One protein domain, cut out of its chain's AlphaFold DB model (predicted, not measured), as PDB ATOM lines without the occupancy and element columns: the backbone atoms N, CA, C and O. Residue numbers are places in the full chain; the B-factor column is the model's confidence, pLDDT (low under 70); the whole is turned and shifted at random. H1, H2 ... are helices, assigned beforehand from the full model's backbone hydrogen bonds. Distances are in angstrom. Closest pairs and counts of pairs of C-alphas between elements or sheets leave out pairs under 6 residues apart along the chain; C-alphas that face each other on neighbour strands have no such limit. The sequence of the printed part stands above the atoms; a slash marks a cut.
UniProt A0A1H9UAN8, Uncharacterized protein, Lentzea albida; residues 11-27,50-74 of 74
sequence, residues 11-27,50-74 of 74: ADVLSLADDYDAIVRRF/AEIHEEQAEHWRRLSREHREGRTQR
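Overview. This is residues 11 to 27 and 50 to 74 of the 74 residues of an uncharacterized protein of Lentzea albida (UniProt A0A1H9UAN8). Look for a long thin rod made of two helices set nearly end to end, H2 and the shorter H1, which start near each other and run off opposite ways. The 42 printed residues hold two named helices, H1 then H2, and no named strand; the class is all helix. The whole is extended, with a radius of gyration of the C-alphas of 17.2 A and spans of 57 by 15 by 10 A.

Arrangement. Start at H2, residues 50 to 72, and compare H1, residues 11 to 27: they are close but not clearly touching, with the C-alphas of Val 13 and Ile 52 the closest, 7.7 A apart. They run opposite ways at a shallow tilt of 32 degrees. In H1 each O i to N i+4 pair is within hydrogen-bond range; in H2, 18 of 19 are. Residues 14 to 27 and 54 to 74 stand free.

Along the chain. Find C-alpha 50 at (11.415, 116.227, 22.033); from there H2 runs 33.1 A to C-alpha 72. H1 runs 24.3 A from C-alpha 11 at (7.251, 112.370, 7.822) to C-alpha 27.

Size, cuts and confidence. The C-alphas of Phe 27 and Arg 74 are farthest apart, at 57.7 A. Residues 28 to 49 are not printed; C-alphas 27 and 50 are 21.8 A apart across this cut. Residues 70 to 74 have pLDDT under 70.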
ATOM      1  N   ALA A  11       6.180 112.137   8.785       86.00
ATOM      2  CA  ALA A  11       7.251 112.370   7.822       86.00
ATOM      3  C   ALA A  11       8.266 113.414   8.322       86.00
ATOM      4  O   ALA A  11       9.465 113.213   8.152       86.00
ATOM      5  N   ASP A  12       7.804 114.473   8.995       86.50
ATOM      6  CA  ASP A  12       8.682 115.502   9.572       86.50
ATOM      7  C   ASP A  12       9.553 114.928  10.697       86.50
ATOM      8  O   ASP A  12      10.749 115.210  10.767       86.50
ATOM      9  N   VAL A  13       8.972 114.075  11.549       89.69
ATOM     10  CA  VAL A  13       9.706 113.385  12.623       89.69
ATOM     11  C   VAL A  13      10.774 112.460  12.049       89.69
ATOM     12  O   VAL A  13      11.908 112.476  12.520       89.69
ATOM     13  N   LEU A  14      10.429 111.673  11.025       92.38
ATOM     14  CA  LEU A  14      11.378 110.765  10.378       92.38
ATOM     15  C   LEU A  14      12.516 111.529   9.696       92.38
ATOM     16  O   LEU A  14      13.670 111.168   9.886       92.38
ATOM     17  N   SER A  15      12.214 112.620   8.987       92.75
ATOM     18  CA  SER A  15      13.247 113.455   8.362       92.75
ATOM     19  C   SER A  15      14.199 114.061   9.396       92.75
ATOM     20  O   SER A  15      15.406 114.033   9.198       92.75
ATOM     21  N   LEU A  16      13.678 114.577  10.515       92.12
ATOM     22  CA  LEU A  16      14.511 115.124  11.591       92.12
ATOM     23  C   LEU A  16      15.363 114.042  12.266       92.12
ATOM     24  O   LEU A  16      16.512 114.296  12.621       92.12
ATOM     25  N   ALA A  17      14.812 112.842  12.448       93.19
ATOM     26  CA  ALA A  17      15.560 111.711  12.984       93.19
ATOM     27  C   ALA A  17      16.690 111.284  12.035       93.19
ATOM     28  O   ALA A  17      17.810 111.069  12.495       93.19
ATOM     29  N   ASP A  18      16.428 111.237  10.728       95.62
ATOM     30  CA  ASP A  18      17.440 110.935   9.713       95.62
ATOM     31  C   ASP A  18      18.548 112.000   9.683       95.62
ATOM     32  O   ASP A  18      19.730 111.655   9.614       95.62
ATOM     33  N   ASP A  19      18.194 113.284   9.798       93.56
ATOM     34  CA  ASP A  19      19.161 114.386   9.869       93.56
ATOM     35  C   ASP A  19      20.051 114.284  11.120       93.56
ATOM     36  O   ASP A  19      21.273 114.453  11.039       93.56
ATOM     37  N   TYR A  20      19.463 113.956  12.276       93.12
ATOM     38  CA  TYR A  20      20.210 113.705  13.510       93.12
ATOM     39  C   TYR A  20      21.186 112.532  13.346       93.12
ATOM     40  O   TYR A  20      22.385 112.673  13.613       93.12
ATOM     41  N   ASP A  21      20.693 111.393  12.853       93.38
ATOM     42  CA  ASP A  21      21.491 110.189  12.621       93.38
ATOM     43  C   ASP A  21      22.635 110.456  11.636       93.38
ATOM     44  O   ASP A  21      23.756 109.973  11.830       93.38
ATOM     45  N   ALA A  22      22.385 111.247  10.592       93.56
ATOM     46  CA  ALA A  22      23.393 111.627   9.612       93.56
ATOM     47  C   ALA A  22      24.526 112.450  10.242       93.56
ATOM     48  O   ALA A  22      25.697 112.201   9.938       93.56
ATOM     49  N   ILE A  23      24.208 113.393  11.136       91.88
ATOM     50  CA  ILE A  23      25.216 114.185  11.858       91.88
ATOM     51  C   ILE A  23      26.047 113.280  12.766       91.88
ATOM     52  O   ILE A  23      27.278 113.307  12.695       91.88
ATOM     53  N   VAL A  24      25.389 112.444  13.573       91.50
ATOM     54  CA  VAL A  24      26.070 111.536  14.504       91.50
ATOM     55  C   VAL A  24      27.001 110.595  13.745       91.50
ATOM     56  O   VAL A  24      28.187 110.525  14.053       91.50
ATOM     57  N   ARG A  25      26.516 109.932  12.691       91.81
ATOM     58  CA  ARG A  25      27.324 108.974  11.917       91.81
ATOM     59  C   ARG A  25      28.507 109.610  11.201       91.81
ATOM     60  O   ARG A  25      29.513 108.941  10.985       91.81
ATOM     61  N   ARG A  26      28.373 110.864  10.770       93.19
ATOM     62  CA  ARG A  26      29.401 111.533   9.968       93.19
ATOM     63  C   ARG A  26      30.482 112.191  10.815       93.19
ATOM     64  O   ARG A  26      31.615 112.291  10.348       93.19
ATOM     65  N   PHE A  27      30.128 112.677  12.001       92.19
ATOM     66  CA  PHE A  27      31.000 113.558  12.773       92.19
ATOM     67  C   PHE A  27      31.355 113.038  14.161       92.19
ATOM     68  O   PHE A  27      32.261 113.604  14.769       92.19
ATOM     69  N   ALA A  50      12.029 116.301  20.710       91.31
ATOM     70  CA  ALA A  50      11.415 116.227  22.033       91.31
ATOM     71  C   ALA A  50      10.124 117.058  22.120       91.31
ATOM     72  O   ALA A  50       9.120 116.542  22.610       91.31
ATOM     73  N   GLU A  51      10.120 118.283  21.587       92.25
ATOM     74  CA  GLU A  51       8.926 119.142  21.536       92.25
ATOM     75  C   GLU A  51       7.783 118.469  20.763       92.25
ATOM     76  O   GLU A  51       6.659 118.386  21.256       92.25
ATOM     77  N   ILE A  52       8.077 117.892  19.590       89.88
ATOM     78  CA  ILE A  52       7.066 117.187  18.787       89.88
ATOM     79  C   ILE A  52       6.477 115.998  19.560       89.88
ATOM     80  O   ILE A  52       5.262 115.787  19.558       89.88
ATOM     81  N   HIS A  53       7.320 115.205  20.226       88.19
ATOM     82  CA  HIS A  53       6.838 114.082  21.029       88.19
ATOM     83  C   HIS A  53       5.991 114.539  22.222       88.19
ATOM     84  O   HIS A  53       5.014 113.867  22.565       88.19
ATOM     85  N   GLU A  54       6.328 115.669  22.843       90.50
ATOM     86  CA  GLU A  54       5.545 116.243  23.933       90.50
ATOM     87  C   GLU A  54       4.158 116.692  23.452       90.50
ATOM     88  O   GLU A  54       3.154 116.285  24.044       90.50
ATOM     89  N   GLU A  55       4.085 117.415  22.332       88.12
ATOM     90  CA  GLU A  55       2.822 117.822  21.705       88.12
ATOM     91  C   GLU A  55       1.941 116.612  21.352       88.12
ATOM     92  O   GLU A  55       0.740 116.586  21.646       88.12
ATOM     93  N   GLN A  56       2.534 115.564  20.772       86.38
ATOM     94  CA  GLN A  56       1.819 114.321  20.474       86.38
ATOM     95  C   GLN A  56       1.318 113.644  21.756       86.38
ATOM     96  O   GLN A  56       0.165 113.209  21.825       86.38
ATOM     97  N   ALA A  57       2.143 113.578  22.802       88.38
ATOM     98  CA  ALA A  57       1.745 113.012  24.085       88.38
ATOM     99  C   ALA A  57       0.607 113.813  24.739       88.38
ATOM    100  O   ALA A  57      -0.289 113.225  25.350       88.38
ATOM    101  N   GLU A  58       0.610 115.142  24.633       89.50
ATOM    102  CA  GLU A  58      -0.493 115.997  25.084       89.50
ATOM    103  C   GLU A  58      -1.778 115.745  24.305       89.50
ATOM    104  O   GLU A  58      -2.843 115.578  24.909       89.50
ATOM    105  N   HIS A  59      -1.675 115.642  22.981       86.50
ATOM    106  CA  HIS A  59      -2.800 115.320  22.118       86.50
ATOM    107  C   HIS A  59      -3.462 113.995  22.528       86.50
ATOM    108  O   HIS A  59      -4.672 113.947  22.773       86.50
ATOM    109  N   TRP A  60      -2.672 112.933  22.709       84.44
ATOM    110  CA  TRP A  60      -3.184 111.633  23.149       84.44
ATOM    111  C   TRP A  60      -3.742 111.662  24.575       84.44
ATOM    112  O   TRP A  60      -4.781 111.050  24.841       84.44
ATOM    113  N   ARG A  61      -3.110 112.407  25.495       87.31
ATOM    114  CA  ARG A  61      -3.637 112.622  26.854       87.31
ATOM    115  C   ARG A  61      -5.011 113.292  26.821       87.31
ATOM    116  O   ARG A  61      -5.901 112.884  27.570       87.31
ATOM    117  N   ARG A  62      -5.197 114.291  25.953       85.62
ATOM    118  CA  ARG A  62      -6.474 114.986  25.767       85.62
ATOM    119  C   ARG A  62      -7.540 114.055  25.197       85.62
ATOM    120  O   ARG A  62      -8.590 113.915  25.822       85.62
ATOM    121  N   LEU A  63      -7.250 113.353  24.101       84.81
ATOM    122  CA  LEU A  63      -8.173 112.377  23.513       84.81
ATOM    123  C   LEU A  63      -8.567 111.293  24.520       84.81
ATOM    124  O   LEU A  63      -9.745 110.978  24.678       84.81
ATOM    125  N   SER A  64      -7.603 110.748  25.269       86.62
ATOM    126  CA  SER A  64      -7.893 109.746  26.297       86.62
ATOM    127  C   SER A  64      -8.809 110.282  27.400       86.62
ATOM    128  O   SER A  64      -9.595 109.502  27.949       86.62
ATOM    129  N   ARG A  65      -8.695 111.567  27.758       85.69
ATOM    130  CA  ARG A  65      -9.568 112.218  28.743       85.69
ATOM    131  C   ARG A  65     -10.982 112.374  28.191       85.69
ATOM    132  O   ARG A  65     -11.918 111.910  28.835       85.69
ATOM    133  N   GLU A  66     -11.120 112.904  26.978       83.56
ATOM    134  CA  GLU A  66     -12.409 113.068  26.288       83.56
ATOM    135  C   GLU A  66     -13.132 111.715  26.123       83.56
ATOM    136  O   GLU A  66     -14.312 111.589  26.448       83.56
ATOM    137  N   HIS A  67     -12.414 110.650  25.747       80.25
ATOM    138  CA  HIS A  67     -12.963 109.288  25.673       80.25
ATOM    139  C   HIS A  67     -13.340 108.681  27.033       80.25
ATOM    140  O   HIS A  67     -14.169 107.767  27.093       80.25
ATOM    141  N   ARG A  68     -12.695 109.095  28.129       75.44
ATOM    142  CA  ARG A  68     -13.057 108.649  29.482       75.44
ATOM    143  C   ARG A  68     -14.314 109.374  29.953       75.44
ATOM    144  O   ARG A  68     -15.244 108.722  30.405       75.44
ATOM    145  N   GLU A  69     -14.360 110.690  29.795       73.88
ATOM    146  CA  GLU A  69     -15.483 111.535  30.215       73.88
ATOM    147  C   GLU A  69     -16.745 111.271  29.377       73.88
ATOM    148  O   GLU A  69     -17.832 111.136  29.937       73.88
ATOM    149  N   GLY A  70     -16.602 111.059  28.064       60.16
ATOM    150  CA  GLY A  70     -17.705 110.676  27.175       60.16
ATOM    151  C   GLY A  70     -18.266 109.268  27.424       60.16
ATOM    152  O   GLY A  70     -19.395 108.985  27.033       60.16
ATOM    153  N   ARG A  71     -17.517 108.386  28.105       56.25
ATOM    154  CA  ARG A  71     -18.019 107.083  28.584       56.25
ATOM    155  C   ARG A  71     -18.753 107.173  29.920       56.25
ATOM    156  O   ARG A  71     -19.561 106.302  30.200       56.25
ATOM    157  N   THR A  72     -18.487 108.201  30.722       52.22
ATOM    158  CA  THR A  72     -19.126 108.404  32.033       52.22
ATOM    159  C   THR A  72     -20.490 109.100  31.922       52.22
ATOM    160  O   THR A  72     -21.268 109.064  32.867       52.22
ATOM    161  N   GLN A  73     -20.799 109.733  30.784       51.47
ATOM    162  CA  GLN A  73     -22.063 110.454  30.549       51.47
ATOM    163  C   GLN A  73     -23.132 109.655  29.771       51.47
ATOM    164  O   GLN A  73     -24.128 110.239  29.344       51.47
ATOM    165  N   ARG A  74     -22.949 108.345  29.570       46.69
ATOM    166  CA  ARG A  74     -23.980 107.435  29.037       46.69
ATOM    167  C   ARG A  74     -24.430 106.462  30.110       46.69
ATOM    168  O   ARG A  74     -25.636 106.146  30.103       46.69
TER     169      ARG A  74